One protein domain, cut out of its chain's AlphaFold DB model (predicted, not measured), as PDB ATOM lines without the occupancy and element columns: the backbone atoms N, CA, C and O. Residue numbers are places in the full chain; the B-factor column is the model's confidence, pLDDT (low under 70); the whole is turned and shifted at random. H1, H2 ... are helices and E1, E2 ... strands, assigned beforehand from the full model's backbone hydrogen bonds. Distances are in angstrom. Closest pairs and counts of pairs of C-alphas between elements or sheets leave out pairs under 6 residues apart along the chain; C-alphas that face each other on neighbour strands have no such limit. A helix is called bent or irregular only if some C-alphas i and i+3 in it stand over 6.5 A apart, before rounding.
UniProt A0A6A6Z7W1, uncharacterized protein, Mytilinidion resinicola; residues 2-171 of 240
ATOM      1  N   GLN A   2     -25.433 -30.329  -7.015       67.94
ATOM      2  CA  GLN A   2     -25.447 -31.669  -6.384       67.94
ATOM      3  C   GLN A   2     -26.686 -32.524  -6.717       67.94
ATOM      4  O   GLN A   2     -26.571 -33.732  -6.900       67.94
ATOM      5  N   TRP A   3     -27.852 -31.883  -6.867       78.38
ATOM      6  CA  TRP A   3     -29.106 -32.535  -7.260       78.38
ATOM      7  C   TRP A   3     -29.003 -33.307  -8.583       78.38
ATOM      8  O   TRP A   3     -29.691 -34.311  -8.749       78.38
ATOM      9  N   LEU A   4     -28.141 -32.869  -9.509       76.94
ATOM     10  CA  LEU A   4     -27.954 -33.520 -10.803       76.94
ATOM     11  C   LEU A   4     -27.307 -34.894 -10.636       76.94
ATOM     12  O   LEU A   4     -27.744 -35.829 -11.291       76.94
ATOM     13  N   VAL A   5     -26.344 -35.028  -9.715       79.38
ATOM     14  CA  VAL A   5     -25.729 -36.320  -9.370       79.38
ATOM     15  C   VAL A   5     -26.796 -37.273  -8.847       79.38
ATOM     16  O   VAL A   5     -26.925 -38.389  -9.327       79.38
ATOM     17  N   THR A   6     -27.629 -36.813  -7.908       80.00
ATOM     18  CA  THR A   6     -28.736 -37.621  -7.378       80.00
ATOM     19  C   THR A   6     -29.714 -38.023  -8.482       80.00
ATOM     20  O   THR A   6     -30.126 -39.178  -8.542       80.00
ATOM     21  N   HIS A   7     -30.061 -37.092  -9.371       81.81
ATOM     22  CA  HIS A   7     -30.985 -37.321 -10.477       81.81
ATOM     23  C   HIS A   7     -30.444 -38.329 -11.502       81.81
ATOM     24  O   HIS A   7     -31.188 -39.190 -11.961       81.81
ATOM     25  N   THR A   8     -29.153 -38.276 -11.830       81.81
ATOM     26  CA  THR A   8     -28.536 -39.197 -12.792       81.81
ATOM     27  C   THR A   8     -28.220 -40.550 -12.156       81.81
ATOM     28  O   THR A   8     -28.374 -41.576 -12.808       81.81
ATOM     29  N   SER A   9     -27.892 -40.607 -10.861       81.75
ATOM     30  CA  SER A   9     -27.741 -41.874 -10.130       81.75
ATOM     31  C   SER A   9     -29.045 -42.674 -10.029       81.75
ATOM     32  O   SER A   9     -28.999 -43.901 -10.088       81.75
ATOM     33  N   VAL A  10     -30.217 -42.030  -9.927       83.50
ATOM     34  CA  VAL A  10     -31.509 -42.757  -9.904       83.50
ATOM     35  C   VAL A  10     -31.997 -43.209 -11.291       83.50
ATOM     36  O   VAL A  10     -33.041 -43.852 -11.380       83.50
ATOM     37  N   MET A  11     -31.233 -42.959 -12.365       88.12
ATOM     38  CA  MET A  11     -31.428 -43.616 -13.672       88.12
ATOM     39  C   MET A  11     -31.168 -45.124 -13.620       88.12
ATOM     40  O   MET A  11     -31.618 -45.857 -14.502       88.12
ATOM     41  N   PHE A  12     -30.442 -45.595 -12.610       87.62
ATOM     42  CA  PHE A  12     -30.099 -46.998 -12.449       87.62
ATOM     43  C   PHE A  12     -31.072 -47.684 -11.483       87.62
ATOM     44  O   PHE A  12     -31.373 -47.185 -10.394       87.62
ATOM     45  N   SER A  13     -31.559 -48.862 -11.867       87.06
ATOM     46  CA  SER A  13     -32.189 -49.794 -10.937       87.06
ATOM     47  C   SER A  13     -31.140 -50.426 -10.022       87.06
ATOM     48  O   SER A  13     -29.936 -50.380 -10.286       87.06
ATOM     49  N   ALA A  14     -31.582 -51.054  -8.933       83.44
ATOM     50  CA  ALA A  14     -30.698 -51.752  -8.005       83.44
ATOM     51  C   ALA A  14     -29.873 -52.852  -8.710       83.44
ATOM     52  O   ALA A  14     -28.696 -53.019  -8.394       83.44
ATOM     53  N   LYS A  15     -30.444 -53.542  -9.714       83.50
ATOM     54  CA  LYS A  15     -29.717 -54.509 -10.562       83.50
ATOM     55  C   LYS A  15     -28.569 -53.830 -11.313       83.50
ATOM     56  O   LYS A  15     -27.431 -54.277 -11.222       83.50
ATOM     57  N   GLU A  16     -28.859 -52.749 -12.033       87.12
ATOM     58  CA  GLU A  16     -27.865 -52.051 -12.858       87.12
ATOM     59  C   GLU A  16     -26.767 -51.416 -11.999       87.12
ATOM     60  O   GLU A  16     -25.593 -51.537 -12.327       87.12
ATOM     61  N   ALA A  17     -27.117 -50.834 -10.848       83.44
ATOM     62  CA  ALA A  17     -26.140 -50.289  -9.907       83.44
ATOM     63  C   ALA A  17     -25.248 -51.373  -9.268       83.44
ATOM     64  O   ALA A  17     -24.089 -51.105  -8.953       83.44
ATOM     65  N   ARG A  18     -25.751 -52.603  -9.077       82.00
ATOM     66  CA  ARG A  18     -24.929 -53.752  -8.655       82.00
ATOM     67  C   ARG A  18     -23.987 -54.199  -9.777       82.00
ATOM     68  O   ARG A  18     -22.820 -54.449  -9.496       82.00
ATOM     69  N   ILE A  19     -24.459 -54.237 -11.026       81.88
ATOM     70  CA  ILE A  19     -23.633 -54.526 -12.211       81.88
ATOM     71  C   ILE A  19     -22.519 -53.481 -12.367       81.88
ATOM     72  O   ILE A  19     -21.356 -53.855 -12.440       81.88
ATOM     73  N   GLN A  20     -22.842 -52.188 -12.316       77.88
ATOM     74  CA  GLN A  20     -21.868 -51.096 -12.424       77.88
ATOM     75  C   GLN A  20     -20.778 -51.197 -11.340       77.88
ATOM     76  O   GLN A  20     -19.598 -51.025 -11.632       77.88
ATOM     77  N   ARG A  21     -21.138 -51.566 -10.098       78.00
ATOM     78  CA  ARG A  21     -20.159 -51.853  -9.029       78.00
ATOM     79  C   ARG A  21     -19.326 -53.110  -9.289       78.00
ATOM     80  O   ARG A  21     -18.132 -53.080  -9.009       78.00
ATOM     81  N   LYS A  22     -19.918 -54.198  -9.802       77.94
ATOM     82  CA  LYS A  22     -19.173 -55.417 -10.178       77.94
ATOM     83  C   LYS A  22     -18.181 -55.122 -11.319       77.94
ATOM     84  O   LYS A  22     -17.046 -55.563 -11.227       77.94
ATOM     85  N   ASN A  23     -18.551 -54.294 -12.299       75.56
ATOM     86  CA  ASN A  23     -17.688 -53.899 -13.422       75.56
ATOM     87  C   ASN A  23     -16.556 -52.919 -13.033       75.56
ATOM     88  O   ASN A  23     -15.611 -52.737 -13.796       75.56
ATOM     89  N   LEU A  24     -16.622 -52.299 -11.846       71.06
ATOM     90  CA  LEU A  24     -15.501 -51.559 -11.247       71.06
ATOM     91  C   LEU A  24     -14.490 -52.480 -10.536       71.06
ATOM     92  O   LEU A  24     -13.398 -52.029 -10.189       71.06
ATOM     93  N   ALA A  25     -14.833 -53.752 -10.298       72.44
ATOM     94  CA  ALA A  25     -13.929 -54.731  -9.705       72.44
ATOM     95  C   ALA A  25     -13.073 -55.418 -10.792       72.44
ATOM     96  O   ALA A  25     -13.589 -55.757 -11.861       72.44
ATOM     97  N   PRO A  26     -11.773 -55.676 -10.548       57.53
ATOM     98  CA  PRO A  26     -10.925 -56.358 -11.522       57.53
ATOM     99  C   PRO A  26     -11.446 -57.759 -11.879       57.53
ATOM    100  O   PRO A  26     -11.747 -58.559 -10.998       57.53
ATOM    101  N   GLY A  27     -11.486 -58.074 -13.176       62.62
ATOM    102  CA  GLY A  27     -11.755 -59.428 -13.679       62.62
ATOM    103  C   GLY A  27     -13.228 -59.798 -13.895       62.62
ATOM    104  O   GLY A  27     -13.486 -60.875 -14.427       62.62
ATOM    105  N   VAL A  28     -14.187 -58.928 -13.559       63.22
ATOM    106  CA  VAL A  28     -15.619 -59.155 -13.823       63.22
ATOM    107  C   VAL A  28     -16.144 -58.082 -14.772       63.22
ATOM    108  O   VAL A  28     -16.169 -56.907 -14.430       63.22
ATOM    109  N   SER A  29     -16.594 -58.492 -15.960       69.00
ATOM    110  CA  SER A  29     -17.317 -57.629 -16.898       69.00
ATOM    111  C   SER A  29     -18.653 -58.279 -17.240       69.00
ATOM    112  O   SER A  29     -18.706 -59.283 -17.949       69.00
ATOM    113  N   ILE A  30     -19.731 -57.731 -16.686       75.50
ATOM    114  CA  ILE A  30     -21.104 -58.108 -17.010       75.50
ATOM    115  C   ILE A  30     -21.606 -57.117 -18.063       75.50
ATOM    116  O   ILE A  30     -21.855 -55.949 -17.750       75.50
ATOM    117  N   ASP A  31     -21.748 -57.594 -19.299       80.69
ATOM    118  CA  ASP A  31     -22.315 -56.832 -20.414       80.69
ATOM    119  C   ASP A  31     -23.851 -56.831 -20.314       80.69
ATOM    120  O   ASP A  31     -24.507 -57.860 -20.489       80.69
ATOM    121  N   ASP A  32     -24.439 -55.678 -19.992       89.06
ATOM    122  CA  ASP A  32     -25.891 -55.468 -19.967       89.06
ATOM    123  C   ASP A  32     -26.201 -54.227 -20.810       89.06
ATOM    124  O   ASP A  32     -25.865 -53.102 -20.444       89.06
ATOM    125  N   LEU A  33     -26.849 -54.436 -21.961       89.19
ATOM    126  CA  LEU A  33     -27.161 -53.399 -22.952       89.19
ATOM    127  C   LEU A  33     -27.843 -52.161 -22.346       89.19
ATOM    128  O   LEU A  33     -27.585 -51.031 -22.766       89.19
ATOM    129  N   ARG A  34     -28.744 -52.374 -21.382       89.12
ATOM    130  CA  ARG A  34     -29.540 -51.310 -20.765       89.12
ATOM    131  C   ARG A  34     -28.689 -50.520 -19.773       89.12
ATOM    132  O   ARG A  34     -28.791 -49.296 -19.741       89.12
ATOM    133  N   MET A  35     -27.830 -51.215 -19.028       89.44
ATOM    134  CA  MET A  35     -26.813 -50.616 -18.164       89.44
ATOM    135  C   MET A  35     -25.803 -49.805 -18.990       89.44
ATOM    136  O   MET A  35     -25.685 -48.613 -18.730       89.44
ATOM    137  N   ASN A  36     -25.187 -50.374 -20.037       89.75
ATOM    138  CA  ASN A  36     -24.214 -49.680 -20.898       89.75
ATOM    139  C   ASN A  36     -24.794 -48.391 -21.497       89.75
ATOM    140  O   ASN A  36     -24.198 -47.328 -21.386       89.75
ATOM    141  N   PHE A  37     -25.999 -48.455 -22.073       91.56
ATOM    142  CA  PHE A  37     -26.648 -47.280 -22.658       91.56
ATOM    143  C   PHE A  37     -26.948 -46.187 -21.616       91.56
ATOM    144  O   PHE A  37     -26.786 -44.994 -21.886       91.56
ATOM    145  N   LYS A  38     -27.355 -46.577 -20.401       91.56
ATOM    146  CA  LYS A  38     -27.528 -45.647 -19.276       91.56
ATOM    147  C   LYS A  38     -26.202 -45.105 -18.753       91.56
ATOM    148  O   LYS A  38     -26.184 -43.954 -18.331       91.56
ATOM    149  N   ASP A  39     -25.127 -45.883 -18.797       89.25
ATOM    150  CA  ASP A  39     -23.781 -45.459 -18.411       89.25
ATOM    151  C   ASP A  39     -23.218 -44.452 -19.421       89.25
ATOM    152  O   ASP A  39     -22.811 -43.361 -19.032       89.25
ATOM    153  N   SER A  40     -23.366 -44.714 -20.723       90.38
ATOM    154  CA  SER A  40     -23.112 -43.751 -21.801       90.38
ATOM    155  C   SER A  40     -23.869 -42.437 -21.578       90.38
ATOM    156  O   SER A  40     -23.258 -41.367 -21.598       90.38
ATOM    157  N   LEU A  41     -25.173 -42.484 -21.274       89.94
ATOM    158  CA  LEU A  41     -25.931 -41.287 -20.885       89.94
ATOM    159  C   LEU A  41     -25.348 -40.633 -19.619       89.94
ATOM    160  O   LEU A  41     -25.097 -39.430 -19.622       89.94
ATOM    161  N   PHE A  42     -25.113 -41.391 -18.547       88.06
ATOM    162  CA  PHE A  42     -24.584 -40.897 -17.271       88.06
ATOM    163  C   PHE A  42     -23.226 -40.199 -17.439       88.06
ATOM    164  O   PHE A  42     -23.037 -39.110 -16.898       88.06
ATOM    165  N   ILE A  43     -22.326 -40.752 -18.255       85.19
ATOM    166  CA  ILE A  43     -21.058 -40.133 -18.652       85.19
ATOM    167  C   ILE A  43     -21.325 -38.793 -19.335       85.19
ATOM    168  O   ILE A  43     -20.679 -37.806 -18.980       85.19
ATOM    169  N   MET A  44     -22.292 -38.706 -20.257       85.62
ATOM    170  CA  MET A  44     -22.677 -37.429 -20.871       85.62
ATOM    171  C   MET A  44     -23.166 -36.425 -19.809       85.62
ATOM    172  O   MET A  44     -22.713 -35.275 -19.798       85.62
ATOM    173  N   PHE A  45     -24.023 -36.853 -18.873       84.44
ATOM    174  CA  PHE A  45     -24.549 -36.012 -17.787       84.44
ATOM    175  C   PHE A  45     -23.477 -35.494 -16.831       84.44
ATOM    176  O   PHE A  45     -23.387 -34.286 -16.585       84.44
ATOM    177  N   MET A  46     -22.651 -36.390 -16.304       81.56
ATOM    178  CA  MET A  46     -21.626 -36.045 -15.328       81.56
ATOM    179  C   MET A  46     -20.514 -35.222 -15.964       81.56
ATOM    180  O   MET A  46     -20.155 -34.178 -15.416       81.56
ATOM    181  N   SER A  47     -20.057 -35.616 -17.157       79.62
ATOM    182  CA  SER A  47     -19.011 -34.883 -17.867       79.62
ATOM    183  C   SER A  47     -19.492 -33.493 -18.259       79.62
ATOM    184  O   SER A  47     -18.736 -32.556 -18.114       79.62
ATOM    185  N   PHE A  48     -20.743 -33.263 -18.669       75.00
ATOM    186  CA  PHE A  48     -21.201 -31.874 -18.827       75.00
ATOM    187  C   PHE A  48     -21.091 -31.067 -17.532       75.00
ATOM    188  O   PHE A  48     -20.622 -29.929 -17.536       75.00
ATOM    189  N   SER A  49     -21.577 -31.625 -16.428       76.25
ATOM    190  CA  SER A  49     -21.788 -30.856 -15.205       76.25
ATOM    191  C   SER A  49     -20.515 -30.233 -14.616       76.25
ATOM    192  O   SER A  49     -20.619 -29.331 -13.787       76.25
ATOM    193  N   GLY A  50     -19.329 -30.726 -15.002       71.62
ATOM    194  CA  GLY A  50     -18.042 -30.352 -14.410       71.62
ATOM    195  C   GLY A  50     -17.844 -30.894 -12.994       71.62
ATOM    196  O   GLY A  50     -16.804 -30.663 -12.386       71.62
ATOM    197  N   LEU A  51     -18.819 -31.634 -12.448       69.88
ATOM    198  CA  LEU A  51     -18.793 -32.137 -11.070       69.88
ATOM    199  C   LEU A  51     -17.742 -33.229 -10.837       69.88
ATOM    200  O   LEU A  51     -17.429 -33.525  -9.690       69.88
ATOM    201  N   GLN A  52     -17.200 -33.815 -11.907       67.94
ATOM    202  CA  GLN A  52     -16.096 -34.781 -11.868       67.94
ATOM    203  C   GLN A  52     -14.747 -34.153 -12.281       67.94
ATOM    204  O   GLN A  52     -13.821 -34.870 -12.641       67.94
ATOM    205  N   GLY A  53     -14.627 -32.820 -12.251       64.56
ATOM    206  CA  GLY A  53     -13.416 -32.081 -12.634       64.56
ATOM    207  C   GLY A  53     -13.318 -31.822 -14.139       64.56
ATOM    208  O   GLY A  53     -13.092 -30.686 -14.550       64.56
ATOM    209  N   ASP A  54     -13.590 -32.836 -14.959       67.88
ATOM    210  CA  ASP A  54     -13.737 -32.668 -16.403       67.88
ATOM    211  C   ASP A  54     -15.114 -32.111 -16.769       67.88
ATOM    212  O   ASP A  54     -16.148 -32.601 -16.302       67.88
ATOM    213  N   ARG A  55     -15.128 -31.148 -17.695       73.25
ATOM    214  CA  ARG A  55     -16.339 -30.713 -18.404       73.25
ATOM    215  C   ARG A  55     -16.397 -31.379 -19.807       73.25
ATOM    216  O   ARG A  55     -15.328 -31.657 -20.348       73.25
ATOM    217  N   SER A  56     -17.562 -31.670 -20.434       77.75
ATOM    218  CA  SER A  56     -17.705 -32.101 -21.869       77.75
ATOM    219  C   SER A  56     -19.027 -31.629 -22.576       77.75
ATOM    220  O   SER A  56     -20.091 -31.652 -21.964       77.75
ATOM    221  N   ARG A  57     -18.977 -31.112 -23.838       74.38
ATOM    222  CA  ARG A  57     -20.014 -30.450 -24.732       74.38
ATOM    223  C   ARG A  57     -20.278 -31.234 -26.008       74.38
ATOM    224  O   ARG A  57     -21.347 -31.106 -26.594       74.38
ATOM    225  N   VAL A  58     -19.236 -31.898 -26.492       80.25
ATOM    226  CA  VAL A  58     -19.173 -32.568 -27.779       80.25
ATOM    227  C   VAL A  58     -18.948 -34.032 -27.466       80.25
ATOM    228  O   VAL A  58     -17.887 -34.400 -26.974       80.25
ATOM    229  N   PHE A  59     -19.948 -34.865 -27.706       85.62
ATOM    230  CA  PHE A  59     -19.849 -36.289 -27.416       85.62
ATOM    231  C   PHE A  59     -19.860 -37.072 -28.711       85.62
ATOM    232  O   PHE A  59     -20.737 -36.879 -29.553       85.62
ATOM    233  N   VAL A  60     -18.868 -37.938 -28.873       86.88
ATOM    234  CA  VAL A  60     -18.713 -38.764 -30.067       86.88
ATOM    235  C   VAL A  60     -19.070 -40.192 -29.700       86.88
ATOM    236  O   VAL A  60     -18.347 -40.823 -28.934       86.88
ATOM    237  N   ILE A  61     -20.167 -40.705 -30.259       87.81
ATOM    238  CA  ILE A  61     -20.479 -42.135 -30.185       87.81
ATOM    239  C   ILE A  61     -19.575 -42.843 -31.189       87.81
ATOM    240  O   ILE A  61     -19.683 -42.631 -32.401       87.81
ATOM    241  N   ASN A  62     -18.666 -43.659 -30.671       86.06
ATOM    242  CA  ASN A  62     -17.649 -44.376 -31.421       86.06
ATOM    243  C   ASN A  62     -17.807 -45.878 -31.186       86.06
ATOM    244  O   ASN A  62     -17.991 -46.298 -30.051       86.06
ATOM    245  N   GLN A  63     -17.693 -46.691 -32.234       84.94
ATOM    246  CA  GLN A  63     -17.623 -48.146 -32.089       84.94
ATOM    247  C   GLN A  63     -16.199 -48.606 -32.461       84.94
ATOM    248  O   GLN A  63     -15.885 -48.649 -33.657       84.94
ATOM    249  N   PRO A  64     -15.329 -48.941 -31.479       75.88
ATOM    250  CA  PRO A  64     -13.914 -49.245 -31.725       75.88
ATOM    251  C   PRO A  64     -13.696 -50.438 -32.660       75.88
ATOM    252  O   PRO A  64     -12.984 -50.321 -33.652       75.88
ATOM    253  N   GLU A  65     -14.370 -51.559 -32.392       74.50
ATOM    254  CA  GLU A  65     -14.292 -52.786 -33.205       74.50
ATOM    255  C   GLU A  65     -14.978 -52.640 -34.572       74.50
ATOM    256  O   GLU A  65     -14.755 -53.428 -35.488       74.50
ATOM    257  N   GLY A  66     -15.859 -51.645 -34.703       60.91
ATOM    258  CA  GLY A  66     -16.834 -51.543 -35.779       60.91
ATOM    259  C   GLY A  66     -16.991 -50.124 -36.294       60.91
ATOM    260  O   GLY A  66     -18.064 -49.523 -36.228       60.91
ATOM    261  N   SER A  67     -15.946 -49.655 -36.971       65.69
ATOM    262  CA  SER A  67     -16.050 -48.630 -38.013       65.69
ATOM    263  C   SER A  67     -16.163 -47.154 -37.580       65.69
ATOM    264  O   SER A  67     -16.504 -46.300 -38.406       65.69
ATOM    265  N   GLY A  68     -15.729 -46.831 -36.356       74.06
ATOM    266  CA  GLY A  68     -15.352 -45.470 -35.952       74.06
ATOM    267  C   GLY A  68     -16.510 -44.598 -35.456       74.06
ATOM    268  O   GLY A  68     -17.430 -45.089 -34.805       74.06
ATOM    269  N   MET A  69     -16.443 -43.291 -35.734       78.12
ATOM    270  CA  MET A  69     -17.422 -42.303 -35.260       78.12
ATOM    271  C   MET A  69     -18.764 -42.448 -35.995       78.12
ATOM    272  O   MET A  69     -18.806 -42.370 -37.223       78.12
ATOM    273  N   HIS A  70     -19.862 -42.604 -35.249       84.06
ATOM    274  CA  HIS A  70     -21.219 -42.768 -35.799       84.06
ATOM    275  C   HIS A  70     -22.133 -41.564 -35.561       84.06
ATOM    276  O   HIS A  70     -22.996 -41.290 -36.390       84.06
ATOM    277  N   ALA A  71     -21.958 -40.845 -34.451       85.50
ATOM    278  CA  ALA A  71     -22.724 -39.643 -34.134       85.50
ATOM    279  C   ALA A  71     -21.866 -38.643 -33.354       85.50
ATOM    280  O   ALA A  71     -21.062 -39.044 -32.512       85.50
ATOM    281  N   ILE A  72     -22.067 -37.349 -33.615       84.81
ATOM    282  CA  ILE A  72     -21.453 -36.249 -32.867       84.81
ATOM    283  C   ILE A  72     -22.582 -35.405 -32.281       84.81
ATOM    284  O   ILE A  72     -23.342 -34.768 -33.011       84.81
ATOM    285  N   PHE A  73     -22.692 -35.406 -30.959       84.25
ATOM    286  CA  PHE A  73     -23.638 -34.589 -30.215       84.25
ATOM    287  C   PHE A  73     -22.950 -33.302 -29.799       84.25
ATOM    288  O   PHE A  73     -22.091 -33.335 -28.923       84.25
ATOM    289  N   PHE A  74     -23.344 -32.178 -30.385       78.25
ATOM    290  CA  PHE A  74     -22.980 -30.861 -29.877       78.25
ATOM    291  C   PHE A  74     -24.108 -30.339 -28.995       78.25
ATOM    292  O   PHE A  74     -25.276 -30.404 -29.382       78.25
ATOM    293  N   MET A  75     -23.775 -29.834 -27.814       73.50
ATOM    294  CA  MET A  75     -24.774 -29.552 -26.791       73.50
ATOM    295  C   MET A  75     -24.620 -28.124 -26.247       73.50
ATOM    296  O   MET A  75     -23.505 -27.637 -26.075       73.50
ATOM    297  N   GLN A  76     -25.734 -27.433 -25.988       69.75
ATOM    298  CA  GLN A  76     -25.733 -26.003 -25.640       69.75
ATOM    299  C   GLN A  76     -25.931 -25.719 -24.143       69.75
ATOM    300  O   GLN A  76     -25.234 -24.867 -23.589       69.75
ATOM    301  N   SER A  77     -26.913 -26.363 -23.497       65.38
ATOM    302  CA  SER A  77     -27.413 -25.931 -22.184       65.38
ATOM    303  C   SER A  77     -28.038 -27.049 -21.344       65.38
ATOM    304  O   SER A  77     -28.663 -27.970 -21.873       65.38
ATOM    305  N   LEU A  78     -27.937 -26.901 -20.015       63.38
ATOM    306  CA  LEU A  78     -28.727 -27.667 -19.053       63.38
ATOM    307  C   LEU A  78     -30.129 -27.062 -18.976       63.38
ATOM    308  O   LEU A  78     -30.281 -25.923 -18.537       63.38
ATOM    309  N   ARG A  79     -31.159 -27.818 -19.356       63.38
ATOM    310  CA  ARG A  79     -32.559 -27.435 -19.130       63.38
ATOM    311  C   ARG A  79     -33.293 -28.576 -18.451       63.38
ATOM    312  O   ARG A  79     -33.140 -29.718 -18.869       63.38
ATOM    313  N   LEU A  80     -34.059 -28.249 -17.411       52.97
ATOM    314  CA  LEU A  80     -34.979 -29.174 -16.762       52.97
ATOM    315  C   LEU A  80     -36.321 -29.110 -17.498       52.97
ATOM    316  O   LEU A  80     -37.012 -28.094 -17.456       52.97
ATOM    317  N   ASP A  81     -36.677 -30.190 -18.178       51.09
ATOM    318  CA  ASP A  81     -38.013 -30.400 -18.727       51.09
ATOM    319  C   ASP A  81     -38.953 -30.768 -17.571       51.09
ATOM    320  O   ASP A  81     -38.874 -31.875 -17.041       51.09
ATOM    321  N   ILE A  82     -39.813 -29.835 -17.151       49.62
ATOM    322  CA  ILE A  82     -40.742 -30.027 -16.024       49.62
ATOM    323  C   ILE A  82     -41.845 -31.045 -16.365       49.62
ATOM    324  O   ILE A  82     -42.339 -31.716 -15.465       49.62
ATOM    325  N   ALA A  83     -42.197 -31.216 -17.645       42.59
ATOM    326  CA  ALA A  83     -43.234 -32.163 -18.060       42.59
ATOM    327  C   ALA A  83     -42.755 -33.624 -18.009       42.59
ATOM    328  O   ALA A  83     -43.566 -34.521 -17.799       42.59
ATOM    329  N   ASN A  84     -41.447 -33.862 -18.170       44.53
ATOM    330  CA  ASN A  84     -40.860 -35.208 -18.179       44.53
ATOM    331  C   ASN A  84     -39.804 -35.453 -17.086       44.53
ATOM    332  O   ASN A  84     -39.243 -36.542 -17.030       44.53
ATOM    333  N   ALA A  85     -39.509 -34.459 -16.242       43.03
ATOM    334  CA  ALA A  85     -38.436 -34.471 -15.243       43.03
ATOM    335  C   ALA A  85     -37.075 -34.928 -15.815       43.03
ATOM    336  O   ALA A  85     -36.430 -35.817 -15.268       43.03
ATOM    337  N   THR A  86     -36.636 -34.338 -16.932       43.44
ATOM    338  CA  THR A  86     -35.396 -34.738 -17.635       43.44
ATOM    339  C   THR A  86     -34.471 -33.564 -17.942       43.44
ATOM    340  O   THR A  86     -34.920 -32.426 -18.043       43.44
ATOM    341  N   VAL A  87     -33.176 -33.847 -18.108       41.16
ATOM    342  CA  VAL A  87     -32.087 -32.855 -18.185       41.16
ATOM    343  C   VAL A  87     -31.313 -32.971 -19.522       41.16
ATOM    344  O   VAL A  87     -31.354 -34.034 -20.130       41.16
ATOM    345  N   MET A  88     -30.606 -31.917 -19.978       43.09
ATOM    346  CA  MET A  88     -29.783 -31.848 -21.225       43.09
ATOM    347  C   MET A  88     -28.387 -31.195 -20.972       43.09
ATOM    348  O   MET A  88     -28.137 -30.844 -19.826       43.09
ATOM    349  N   LEU A  89     -27.454 -31.080 -21.950       48.12
ATOM    350  CA  LEU A  89     -25.973 -31.138 -21.709       48.12
ATOM    351  C   LEU A  89     -25.048 -30.024 -22.359       48.12
ATOM    352  O   LEU A  89     -25.615 -29.333 -23.201       48.12
ATOM    353  N   ALA A  90     -23.725 -29.797 -21.989       42.00
ATOM    354  CA  ALA A  90     -22.683 -28.848 -22.606       42.00
ATOM    355  C   ALA A  90     -21.251 -28.348 -21.959       42.00
ATOM    356  O   ALA A  90     -21.289 -27.345 -21.248       42.00
ATOM    357  N   GLU A  91     -19.986 -28.834 -22.248       38.12
ATOM    358  CA  GLU A  91     -18.587 -28.139 -22.364       38.12
ATOM    359  C   GLU A  91     -17.241 -29.004 -22.628       38.12
ATOM    360  O   GLU A  91     -16.619 -29.357 -21.651       38.12
ATOM    361  N   SER A  92     -16.673 -29.288 -23.847       51.75
ATOM    362  CA  SER A  92     -15.462 -30.133 -24.267       51.75
ATOM    363  C   SER A  92     -15.678 -31.483 -25.035       51.75
ATOM    364  O   SER A  92     -16.793 -31.986 -25.074       51.75
ATOM    365  N   ILE A  93     -14.667 -32.071 -25.707       62.44
ATOM    366  CA  ILE A  93     -14.830 -33.305 -26.526       62.44
ATOM    367  C   ILE A  93     -14.599 -34.584 -25.702       62.44
ATOM    368  O   ILE A  93     -13.493 -34.806 -25.216       62.44
ATOM    369  N   ARG A  94     -15.599 -35.477 -25.632       77.69
ATOM    370  CA  ARG A  94     -15.482 -36.817 -25.028       77.69
ATOM    371  C   ARG A  94     -15.972 -37.912 -25.974       77.69
ATOM    372  O   ARG A  94     -17.103 -37.878 -26.457       77.69
ATOM    373  N   THR A  95     -15.129 -38.911 -26.209       79.62
ATOM    374  CA  THR A  95     -15.510 -40.124 -26.940       79.62
ATOM    375  C   THR A  95     -16.188 -41.101 -25.989       79.62
ATOM    376  O   THR A  95     -15.668 -41.374 -24.910       79.62
ATOM    377  N   ILE A  96     -17.332 -41.637 -26.401       85.00
ATOM    378  CA  ILE A  96     -18.032 -42.726 -25.726       85.00
ATOM    379  C   ILE A  96     -17.914 -43.939 -26.640       85.00
ATOM    380  O   ILE A  96     -18.384 -43.920 -27.781       85.00
ATOM    381  N   ASN A  97     -17.222 -44.962 -26.148       86.38
ATOM    382  CA  ASN A  97     -17.025 -46.209 -26.866       86.38
ATOM    383  C   ASN A  97     -18.206 -47.131 -26.576       86.38
ATOM    384  O   ASN A  97     -18.417 -47.500 -25.426       86.38
ATOM    385  N   VAL A  98     -18.950 -47.487 -27.619       87.44
ATOM    386  CA  VAL A  98     -20.152 -48.323 -27.538       87.44
ATOM    387  C   VAL A  98     -19.931 -49.631 -28.285       87.44
ATOM    388  O   VAL A  98     -19.238 -49.657 -29.309       87.44
ATOM    389  N   ASN A  99     -20.534 -50.721 -27.808       89.25
ATOM    390  CA  ASN A  99     -20.507 -51.996 -28.528       89.25
ATOM    391  C   ASN A  99     -21.507 -51.995 -29.709       89.25
ATOM    392  O   ASN A  99     -22.322 -51.080 -29.873       89.25
ATOM    393  N   ALA A 100     -21.452 -53.022 -30.564       88.69
ATOM    394  CA  ALA A 100     -22.282 -53.096 -31.772       88.69
ATOM    395  C   ALA A 100     -23.798 -53.061 -31.495       88.69
ATOM    396  O   ALA A 100     -24.552 -52.530 -32.316       88.69
ATOM    397  N   VAL A 101     -24.241 -53.628 -30.367       90.75
ATOM    398  CA  VAL A 101     -25.655 -53.723 -29.970       90.75
ATOM    399  C   VAL A 101     -26.119 -52.404 -29.355       90.75
ATOM    400  O   VAL A 101     -27.169 -51.880 -29.729       90.75
ATOM    401  N   GLU A 102     -25.300 -51.807 -28.488       89.69
ATOM    402  CA  GLU A 102     -25.546 -50.482 -27.918       89.69
ATOM    403  C   GLU A 102     -25.625 -49.408 -29.012       89.69
ATOM    404  O   GLU A 102     -26.503 -48.546 -28.967       89.69
ATOM    405  N   LEU A 103     -24.810 -49.503 -30.068       90.88
ATOM    406  CA  LEU A 103     -24.933 -48.612 -31.221       90.88
ATOM    407  C   LEU A 103     -26.302 -48.723 -31.919       90.88
ATOM    408  O   LEU A 103     -26.824 -47.709 -32.392       90.88
ATOM    409  N   GLN A 104     -26.910 -49.914 -32.002       92.56
ATOM    410  CA  GLN A 104     -28.265 -50.045 -32.562       92.56
ATOM    411  C   GLN A 104     -29.307 -49.380 -31.659       92.56
ATOM    412  O   GLN A 104     -30.236 -48.747 -32.165       92.56
ATOM    413  N   LEU A 105     -29.139 -49.468 -30.336       93.56
ATOM    414  CA  LEU A 105     -29.998 -48.782 -29.373       93.56
ATOM    415  C   LEU A 105     -29.847 -47.254 -29.475       93.56
ATOM    416  O   LEU A 105     -30.852 -46.551 -29.559       93.56
ATOM    417  N   TRP A 106     -28.622 -46.738 -29.616       93.44
ATOM    418  CA  TRP A 106     -28.369 -45.324 -29.920       93.44
ATOM    419  C   TRP A 106     -29.068 -44.865 -31.204       93.44
ATOM    420  O   TRP A 106     -29.706 -43.810 -31.215       93.44
ATOM    421  N   LYS A 107     -29.022 -45.666 -32.275       93.94
ATOM    422  CA  LYS A 107     -29.702 -45.353 -33.544       93.94
ATOM    423  C   LYS A 107     -31.231 -45.333 -33.432       93.94
ATOM    424  O   LYS A 107     -31.851 -44.578 -34.170       93.94
ATOM    425  N   HIS A 108     -31.831 -46.079 -32.502       94.44
ATOM    426  CA  HIS A 108     -33.260 -45.956 -32.169       94.44
ATOM    427  C   HIS A 108     -33.561 -44.738 -31.283       94.44
ATOM    428  O   HIS A 108     -34.558 -44.047 -31.493       94.44
ATOM    429  N   ALA A 109     -32.706 -44.461 -30.296       93.50
ATOM    430  CA  ALA A 109     -32.918 -43.391 -29.326       93.50
ATOM    431  C   ALA A 109     -32.803 -41.990 -29.951       93.50
ATOM    432  O   ALA A 109     -33.576 -41.097 -29.605       93.50
ATOM    433  N   ILE A 110     -31.881 -41.793 -30.902       93.19
ATOM    434  CA  ILE A 110     -31.653 -40.499 -31.566       93.19
ATOM    435  C   ILE A 110     -32.930 -39.941 -32.234       93.19
ATOM    436  O   ILE A 110     -33.285 -38.807 -31.908       93.19
ATOM    437  N   PRO A 111     -33.666 -40.678 -33.098       94.81
ATOM    438  CA  PRO A 111     -34.964 -40.239 -33.615       94.81
ATOM    439  C   PRO A 111     -35.948 -39.781 -32.530       94.81
ATOM    440  O   PRO A 111     -36.543 -38.714 -32.661       94.81
ATOM    441  N   ALA A 112     -36.085 -40.544 -31.440       92.38
ATOM    442  CA  ALA A 112     -36.991 -40.198 -30.345       92.38
ATOM    443  C   ALA A 112     -36.560 -38.902 -29.634       92.38
ATOM    444  O   ALA A 112     -37.386 -38.025 -29.385       92.38
ATOM    445  N   PHE A 113     -35.263 -38.734 -29.361       90.62
ATOM    446  CA  PHE A 113     -34.715 -37.509 -28.774       90.62
ATOM    447  C   PHE A 113     -34.839 -36.286 -29.701       90.62
ATOM    448  O   PHE A 113     -34.975 -35.165 -29.210       90.62
ATOM    449  N   VAL A 114     -34.809 -36.465 -31.026       91.81
ATOM    450  CA  VAL A 114     -35.087 -35.388 -31.992       91.81
ATOM    451  C   VAL A 114     -36.557 -34.975 -31.907       91.81
ATOM    452  O   VAL A 114     -36.849 -33.804 -31.661       91.81
ATOM    453  N   GLU A 115     -37.484 -35.931 -32.017       91.25
ATOM    454  CA  GLU A 115     -38.929 -35.666 -31.970       91.25
ATOM    455  C   GLU A 115     -39.371 -35.000 -30.658       91.25
ATOM    456  O   GLU A 115     -40.180 -34.073 -30.688       91.25
ATOM    457  N   ARG A 116     -38.765 -35.370 -29.518       87.25
ATOM    458  CA  ARG A 116     -38.991 -34.726 -28.208       87.25
ATOM    459  C   ARG A 116     -38.776 -33.211 -28.186       87.25
ATOM    460  O   ARG A 116     -39.294 -32.550 -27.291       87.25
ATOM    461  N   CYS A 117     -37.997 -32.659 -29.114       85.62
ATOM    462  CA  CYS A 117     -37.719 -31.224 -29.190       85.62
ATOM    463  C   CYS A 117     -38.049 -30.605 -30.549       85.62
ATOM    464  O   CYS A 117     -37.610 -29.487 -30.822       85.62
ATOM    465  N   ARG A 118     -38.803 -31.298 -31.404       90.56
ATOM    466  CA  ARG A 118     -39.176 -30.795 -32.724       90.56
ATOM    467  C   ARG A 118     -40.246 -29.700 -32.614       90.56
ATOM    468  O   ARG A 118     -41.387 -29.975 -32.261       90.56
ATOM    469  N   ASP A 119     -39.892 -28.478 -33.011       90.25
ATOM    470  CA  ASP A 119     -40.832 -27.367 -33.259       90.25
ATOM    471  C   ASP A 119     -41.127 -27.154 -34.761       90.25
ATOM    472  O   ASP A 119     -42.080 -26.463 -35.126       90.25
ATOM    473  N   TRP A 120     -40.362 -27.794 -35.651       92.94
ATOM    474  CA  TRP A 120     -40.599 -27.791 -37.095       92.94
ATOM    475  C   TRP A 120     -41.627 -28.851 -37.531       92.94
ATOM    476  O   TRP A 120     -41.878 -29.856 -36.860       92.94
ATOM    477  N   LYS A 121     -42.226 -28.656 -38.710       95.62
ATOM    478  CA  LYS A 121     -43.045 -29.679 -39.380       95.62
ATOM    479  C   LYS A 121     -42.163 -30.528 -40.297       95.62
ATOM    480  O   LYS A 121     -41.191 -30.022 -40.856       95.62
ATOM    481  N   HIS A 122     -42.510 -31.801 -40.479       95.94
ATOM    482  CA  HIS A 122     -41.901 -32.606 -41.538       95.94
ATOM    483  C   HIS A 122     -42.245 -32.029 -42.918       95.94
ATOM    484  O   HIS A 122     -43.354 -31.538 -43.141       95.94
ATOM    485  N   LEU A 123     -41.293 -32.114 -43.842       94.19
ATOM    486  CA  LEU A 123     -41.493 -31.753 -45.241       94.19
ATOM    487  C   LEU A 123     -42.393 -32.793 -45.938       94.19
ATOM    488  O   LEU A 123     -42.409 -33.957 -45.529       94.19
ATOM    489  N   PRO A 124     -43.095 -32.438 -47.032       95.06
ATOM    490  CA  PRO A 124     -43.813 -33.416 -47.855       95.06
ATOM    491  C   PRO A 124     -42.912 -34.554 -48.368       95.06
ATOM    492  O   PRO A 124     -43.380 -35.678 -48.528       95.06
ATOM    493  N   THR A 125     -41.624 -34.257 -48.561       95.88
ATOM    494  CA  THR A 125     -40.542 -35.154 -48.995       95.88
ATOM    495  C   THR A 125     -39.802 -35.855 -47.843       95.88
ATOM    496  O   THR A 125     -38.721 -36.391 -48.060       95.88
ATOM    497  N   CYS A 126     -40.341 -35.834 -46.617       96.56
ATOM    498  CA  CYS A 126     -39.708 -36.435 -45.439       96.56
ATOM    499  C   CYS A 126     -39.385 -37.923 -45.638       96.56
ATOM    500  O   CYS A 126     -40.272 -38.724 -45.936       96.56
ATOM    501  N   GLU A 127     -38.137 -38.295 -45.366       97.06
ATOM    502  CA  GLU A 127     -37.601 -39.642 -45.561       97.06
ATOM    503  C   GLU A 127     -38.323 -40.684 -44.698       97.06
ATOM    504  O   GLU A 127     -38.608 -41.780 -45.164       97.06
ATOM    505  N   TYR A 128     -38.728 -40.330 -43.470       95.81
ATOM    506  CA  TYR A 128     -39.545 -41.220 -42.632       95.81
ATOM    507  C   TYR A 128     -40.885 -41.578 -43.295       95.81
ATOM    508  O   TYR A 128     -41.401 -42.675 -43.091       95.81
ATOM    509  N   LYS A 129     -41.458 -40.662 -44.092       94.44
ATOM    510  CA  LYS A 129     -42.733 -40.865 -44.793       94.44
ATOM    511  C   LYS A 129     -42.545 -41.585 -46.129       94.44
ATOM    512  O   LYS A 129     -43.420 -42.359 -46.506       94.44
ATOM    513  N   THR A 130     -41.452 -41.343 -46.850       95.62
ATOM    514  CA  THR A 130     -41.186 -42.026 -48.126       95.62
ATOM    515  C   THR A 130     -40.659 -43.444 -47.920       95.62
ATOM    516  O   THR A 130     -41.082 -44.346 -48.636       95.62
ATOM    517  N   GLU A 131     -39.806 -43.670 -46.917       94.88
ATOM    518  CA  GLU A 131     -39.283 -44.998 -46.565       94.88
ATOM    519  C   GLU A 131     -40.182 -45.780 -45.593       94.88
ATOM    520  O   GLU A 131     -39.964 -46.974 -45.412       94.88
ATOM    521  N   GLN A 132     -41.175 -45.130 -44.961       94.88
ATOM    522  CA  GLN A 132     -42.065 -45.719 -43.940       94.88
ATOM    523  C   GLN A 132     -41.295 -46.377 -42.775       94.88
ATOM    524  O   GLN A 132     -41.610 -47.480 -42.329       94.88
ATOM    525  N   ARG A 133     -40.234 -45.706 -42.304       94.88
ATOM    526  CA  ARG A 133     -39.190 -46.323 -41.473       94.88
ATOM    527  C   ARG A 133     -38.549 -45.320 -40.514       94.88
ATOM    528  O   ARG A 133     -38.125 -44.247 -40.940       94.88
ATOM    529  N   ILE A 134     -38.484 -45.670 -39.225       94.62
ATOM    530  CA  ILE A 134     -37.795 -44.902 -38.173       94.62
ATOM    531  C   ILE A 134     -37.020 -45.886 -37.268       94.62
ATOM    532  O   ILE A 134     -37.644 -46.828 -36.778       94.62
ATOM    533  N   PRO A 135     -35.708 -45.689 -37.011       95.69
ATOM    534  CA  PRO A 135     -34.804 -44.779 -37.724       95.69
ATOM    535  C   PRO A 135     -34.815 -45.017 -39.238       95.69
ATOM    536  O   PRO A 135     -35.386 -45.989 -39.723       95.69
ATOM    537  N   LEU A 136     -34.143 -44.140 -39.983       95.31
ATOM    538  CA  LEU A 136     -33.703 -44.460 -41.335       95.31
ATOM    539  C   LEU A 136     -32.660 -45.591 -41.240       95.31
ATOM    540  O   LEU A 136     -32.977 -46.721 -40.879       95.31
ATOM    541  N   SER A 137     -31.396 -45.383 -41.590       92.06
ATOM    542  CA  SER A 137     -30.465 -46.507 -41.698       92.06
ATOM    543  C   SER A 137     -29.855 -46.980 -40.375       92.06
ATOM    544  O   SER A 137     -29.505 -46.185 -39.506       92.06
ATOM    545  N   TYR A 138     -29.605 -48.289 -40.297       89.94
ATOM    546  CA  TYR A 138     -28.648 -48.882 -39.355       89.94
ATOM    547  C   TYR A 138     -27.229 -48.982 -39.934       89.94
ATOM    548  O   TYR A 138     -26.265 -49.169 -39.184       89.94
ATOM    549  N   ALA A 139     -27.078 -48.851 -41.257       86.56
ATOM    550  CA  ALA A 139     -25.805 -49.019 -41.949       86.56
ATOM    551  C   ALA A 139     -24.838 -47.849 -41.694       86.56
ATOM    552  O   ALA A 139     -25.241 -46.708 -41.464       86.56
ATOM    553  N   ARG A 140     -23.534 -48.137 -41.765       80.56
ATOM    554  CA  ARG A 140     -22.462 -47.147 -41.585       80.56
ATOM    555  C   ARG A 140     -22.566 -46.015 -42.613       80.56
ATOM    556  O   ARG A 140     -22.758 -46.274 -43.799       80.56
ATOM    557  N   GLY A 141     -22.385 -44.771 -42.164       80.31
ATOM    558  CA  GLY A 141     -22.333 -43.589 -43.038       80.31
ATOM    559  C   GLY A 141     -23.645 -43.274 -43.762       80.31
ATOM    560  O   GLY A 141     -23.677 -42.403 -44.627       80.31
ATOM    561  N   LYS A 142     -24.729 -43.981 -43.431       88.81
ATOM    562  CA  LYS A 142     -26.078 -43.687 -43.899       88.81
ATOM    563  C   LYS A 142     -26.813 -42.895 -42.825       88.81
ATOM    564  O   LYS A 142     -26.584 -43.069 -41.631       88.81
ATOM    565  N   GLN A 143     -27.691 -42.008 -43.273       88.56
ATOM    566  CA  GLN A 143     -28.461 -41.127 -42.408       88.56
ATOM    567  C   GLN A 143     -29.397 -41.947 -41.501       88.56
ATOM    568  O   GLN A 143     -29.998 -42.919 -41.959       88.56
ATOM    569  N   VAL A 144     -29.496 -41.568 -40.222       93.94
ATOM    570  CA  VAL A 144     -30.310 -42.257 -39.193       93.94
ATOM    571  C   VAL A 144     -31.652 -41.543 -38.957       93.94
ATOM    572  O   VAL A 144     -32.637 -42.179 -38.596       93.94
ATOM    573  N   ILE A 145     -31.711 -40.231 -39.201       95.12
ATOM    574  CA  ILE A 145     -32.873 -39.359 -38.953       95.12
ATOM    575  C   ILE A 145     -33.288 -38.596 -40.212       95.12
ATOM    576  O   ILE A 145     -32.439 -38.320 -41.050       95.12
ATOM    577  N   CYS A 146     -34.557 -38.204 -40.349       95.25
ATOM    578  CA  CYS A 146     -35.012 -37.382 -41.482       95.25
ATOM    579  C   CYS A 146     -34.286 -36.021 -41.554       95.25
ATOM    580  O   CYS A 146     -33.928 -35.453 -40.520       95.25
ATOM    581  N   SER A 147     -34.119 -35.458 -42.754       95.56
ATOM    582  CA  SER A 147     -33.449 -34.159 -42.957       95.56
ATOM    583  C   SER A 147     -34.315 -32.945 -42.603       95.56
ATOM    584  O   SER A 147     -33.844 -31.811 -42.637       95.56
ATOM    585  N   CYS A 148     -35.582 -33.148 -42.224       96.12
ATOM    586  CA  CYS A 148     -36.543 -32.061 -41.993       96.12
ATOM    587  C   CYS A 148     -36.114 -31.065 -40.896       96.12
ATOM    588  O   CYS A 148     -36.568 -29.921 -40.903       96.12
ATOM    589  N   GLY A 149     -35.271 -31.506 -39.956       91.88
ATOM    590  CA  GLY A 149     -34.727 -30.683 -38.872       91.88
ATOM    591  C   GLY A 149     -33.361 -30.054 -39.155       91.88
ATOM    592  O   GLY A 149     -32.829 -29.365 -38.285       91.88
ATOM    593  N   ASN A 150     -32.779 -30.284 -40.336       93.50
ATOM    594  CA  ASN A 150     -31.449 -29.789 -40.686       93.50
ATOM    595  C   ASN A 150     -31.410 -28.252 -40.634       93.50
ATOM    596  O   ASN A 150     -32.250 -27.572 -41.229       93.50
ATOM    597  N   GLY A 151     -30.454 -27.701 -39.882       87.81
ATOM    598  CA  GLY A 151     -30.307 -26.257 -39.691       87.81
ATOM    599  C   GLY A 151     -31.431 -25.593 -38.881       87.81
ATOM    600  O   GLY A 151     -31.461 -24.368 -38.791       87.81
ATOM    601  N   LYS A 152     -32.355 -26.354 -38.271       89.25
ATOM    602  CA  LYS A 152     -33.412 -25.825 -37.382       89.25
ATOM    603  C   LYS A 152     -32.877 -25.607 -35.966       89.25
ATOM    604  O   LYS A 152     -33.304 -26.237 -34.999       89.25
ATOM    605  N   LEU A 153     -31.898 -24.713 -35.870       84.75
ATOM    606  CA  LEU A 153     -31.168 -24.387 -34.649       84.75
ATOM    607  C   LEU A 153     -31.383 -22.907 -34.276       84.75
ATOM    608  O   LEU A 153     -31.515 -22.077 -35.177       84.75
ATOM    609  N   PRO A 154     -31.398 -22.560 -32.977       80.88
ATOM    610  CA  PRO A 154     -31.254 -21.178 -32.519       80.88
ATOM    611  C   PRO A 154     -30.029 -20.480 -33.133       80.88
ATOM    612  O   PRO A 154     -29.011 -21.117 -33.409       80.88
ATOM    613  N   SER A 155     -30.105 -19.165 -33.333       74.06
ATOM    614  CA  SER A 155     -29.006 -18.366 -33.904       74.06
ATOM    615  C   SER A 155     -27.744 -18.358 -33.033       74.06
ATOM    616  O   SER A 155     -26.640 -18.230 -33.553       74.06
ATOM    617  N   ASP A 156     -27.921 -18.532 -31.727       71.81
ATOM    618  CA  ASP A 156     -26.933 -18.571 -30.647       71.81
ATOM    619  C   ASP A 156     -26.629 -20.008 -30.169       71.81
ATOM    620  O   ASP A 156     -26.123 -20.212 -29.066       71.81
ATOM    621  N   PHE A 157     -26.984 -21.035 -30.959       70.31
ATOM    622  CA  PHE A 157     -26.997 -22.425 -30.483       70.31
ATOM    623  C   PHE A 157     -25.641 -22.899 -29.941       70.31
ATOM    624  O   PHE A 157     -25.597 -23.571 -28.914       70.31
ATOM    625  N   ILE A 158     -24.536 -22.568 -30.615       70.75
ATOM    626  CA  ILE A 158     -23.179 -22.959 -30.216       70.75
ATOM    627  C   ILE A 158     -22.202 -21.834 -30.548       70.75
ATOM    628  O   ILE A 158     -22.113 -21.395 -31.693       70.75
ATOM    629  N   GLU A 159     -21.398 -21.470 -29.554       69.06
ATOM    630  CA  GLU A 159     -20.211 -20.626 -29.694       69.06
ATOM    631  C   GLU A 159     -18.941 -21.464 -29.454       69.06
ATOM    632  O   GLU A 159     -18.988 -22.539 -28.852       69.06
ATOM    633  N   GLY A 160     -17.791 -20.995 -29.945       68.69
ATOM    634  CA  GLY A 160     -16.480 -21.596 -29.657       68.69
ATOM    635  C   GLY A 160     -16.150 -22.927 -30.353       68.69
ATOM    636  O   GLY A 160     -15.030 -23.411 -30.203       68.69
ATOM    637  N   VAL A 161     -17.055 -23.523 -31.139       72.06
ATOM    638  CA  VAL A 161     -16.759 -24.737 -31.928       72.06
ATOM    639  C   VAL A 161     -16.107 -24.366 -33.272       72.06
ATOM    640  O   VAL A 161     -16.739 -23.689 -34.090       72.06
ATOM    641  N   PRO A 162     -14.870 -24.825 -33.563       74.06
ATOM    642  CA  PRO A 162     -14.210 -24.542 -34.833       74.06
ATOM    643  C   PRO A 162     -15.019 -25.042 -36.032       74.06
ATOM    644  O   PRO A 162     -15.503 -26.172 -36.037       74.06
ATOM    645  N   LYS A 163     -15.118 -24.213 -37.078       79.94
ATOM    646  CA  LYS A 163     -15.832 -24.520 -38.334       79.94
ATOM    647  C   LYS A 163     -17.332 -24.832 -38.168       79.94
ATOM    648  O   LYS A 163     -17.917 -25.434 -39.068       79.94
ATOM    649  N   TRP A 164     -17.968 -24.399 -37.073       81.75
ATOM    650  CA  TRP A 164     -19.404 -24.603 -36.823       81.75
ATOM    651  C   TRP A 164     -20.293 -24.174 -38.006       81.75
ATOM    652  O   TRP A 164     -21.204 -24.908 -38.391       81.75
ATOM    653  N   ASP A 165     -19.970 -23.060 -38.669       82.56
ATOM    654  CA  ASP A 165     -20.699 -22.572 -39.849       82.56
ATOM    655  C   ASP A 165     -20.747 -23.547 -41.033       82.56
ATOM    656  O   ASP A 165     -21.706 -23.512 -41.802       82.56
ATOM    657  N   LEU A 166     -19.761 -24.444 -41.164       83.88
ATOM    658  CA  LEU A 166     -19.740 -25.460 -42.222       83.88
ATOM    659  C   LEU A 166     -20.687 -26.634 -41.929       83.88
ATOM    660  O   LEU A 166     -21.123 -27.313 -42.856       83.88
ATOM    661  N   VAL A 167     -20.991 -26.893 -40.652       82.75
ATOM    662  CA  VAL A 167     -21.733 -28.090 -40.211       82.75
ATOM    663  C   VAL A 167     -23.135 -27.788 -39.682       82.75
ATOM    664  O   VAL A 167     -23.993 -28.668 -39.735       82.75
ATOM    665  N   LYS A 168     -23.420 -26.554 -39.240       83.06
ATOM    666  CA  LYS A 168     -24.714 -26.169 -38.642       83.06
ATOM    667  C   LYS A 168     -25.923 -26.465 -39.535       83.06
ATOM    668  O   LYS A 168     -26.968 -26.863 -39.034       83.06
ATOM    669  N   ASN A 169     -25.760 -26.361 -40.856       88.56
ATOM    670  CA  ASN A 169     -26.809 -26.646 -41.843       88.56
ATOM    671  C   ASN A 169     -27.140 -28.146 -41.983       88.56
ATOM    672  O   ASN A 169     -28.165 -28.480 -42.566       88.56
ATOM    673  N   TYR A 170     -26.299 -29.039 -41.456       88.06
ATOM    674  CA  TYR A 170     -26.502 -30.494 -41.438       88.06
ATOM    675  C   TYR A 170     -26.844 -31.027 -40.040       88.06
ATOM    676  O   TYR A 170     -27.176 -32.201 -39.890       88.06
ATOM    677  N   ALA A 171     -26.752 -30.181 -39.012       88.50
ATOM    678  CA  ALA A 171     -27.083 -30.535 -37.643       88.50
ATOM    679  C   ALA A 171     -28.595 -30.414 -37.387       88.50
ATOM    680  O   ALA A 171     -29.275 -29.540 -37.931       88.50
TER     681      ALA A 171
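Overview. This is residues 2 to 171 of the 240 residues of an uncharacterized protein of Mytilinidion resinicola (UniProt A0A6A6Z7W1). A small three-stranded sheet, E2, E1 and E3, lies in the body of an elongated model, with two long helices, H3 and H4, covering one of its faces. H1 and H2 pack on H3 toward one end of the long axis, while toward the other end a region of long links holds two short helices, H5 and H6, each by itself. The printed part has 170 residues with six named helices and three named strands, in the order H1 H2 H3 E1 E2 E3 H4 H5 H6, and the sheet, in the order E2 E1 E3, is mixed. The class is mixed, helices and strands, though under half of the residues are in named elements, 62 in helices and 18 in strands. The whole is compact, with a radius of gyration of the C-alphas of 17.0 A, and its C-alphas span 52 by 34 by 32 A.

Arrangement. H1, residues 2 to 9, touches H3, residues 33 to 49, at a shallow tilt of 14 degrees, opposite ways; the closest C-alphas are those of Thr 8 and Phe 42, 6.2 A apart, and H3 touches H1 with residues 42 to 46 alone. H2, residues 14 to 23, only just touches H3, with 3 pairs of C-alphas within 8 A, about perpendicular at 81 degrees; the closest are those of Glu 16 and Met 35, 5.6 A apart. H3 is the hub, touching three helices, the third being H4, residues 100 to 115, at a steep tilt of 58 degrees, the same way. Their closest C-alphas are those of Leu 33 and Glu 102, 6.0 A apart. E1, residues 58 to 63, and E2, residues 68 to 74, form a hairpin and are antiparallel at 160 degrees, with N 59 and O 73 at 2.9 A and N 70 and O 61 at 2.9 A, within hydrogen-bond range. E3, residues 93 to 97, is parallel to E1 at 24 degrees, with N 96 and O 60 at 2.8 A, within hydrogen-bond range. H3 and H4 lie on the same face of this sheet, which gives two layers, helices on one face of a sheet. H3 is over E1 and E3 at a height over the sheet of 10.1 A and runs along the strands, at 10 degrees to E3 on the local plane. H4 is over E2 and E1, also at a height of 10.1 A, and only just runs along the strands, at 28 degrees to E1 on the local plane. H5, residues 127 to 130, and H6, residues 164 to 170, are each apart from every other named element. Every O i to N i+4 pair is within hydrogen-bond range in H1, H2 and H3; in H4 it is 9 of 12, in H6 1 of 3 beside 2 of 4 O i to N i+3 pairs, and H5 is too short for such a pair.

Along the chain. H1 begins at C-alpha 2, (-25.447, -31.669, -6.384), and H2 is 14.3 A long. H3 runs 24.4 A, from C-alpha 33 at (-27.161, -53.399, -22.952). E1 is 16.2 A long, E2 17.6 A and E3 13.1 A. H4 runs 24.1 A and is neither bent nor irregular, but only just: C-alphas 108 and 111 are 6.1 A apart. H5 has four residues. H6 is irregular, with C-alphas 166 and 169 at 7.2 A, and ends at C-alpha 170, (-26.502, -30.494, -41.438).

Size, cuts and confidence. The two C-alphas farthest apart are those of Pro 26 and Pro 124, 54.1 A. The printed part has no cut. The links E2 to E3, with 18 residues, H4 to H5, with 11, and H5 to H6, with 33, are long. The mean pLDDT of the printed part is 80.6; 31 residues are under 70, among them residues 26 to 29, 51 to 54 and 76 to 93.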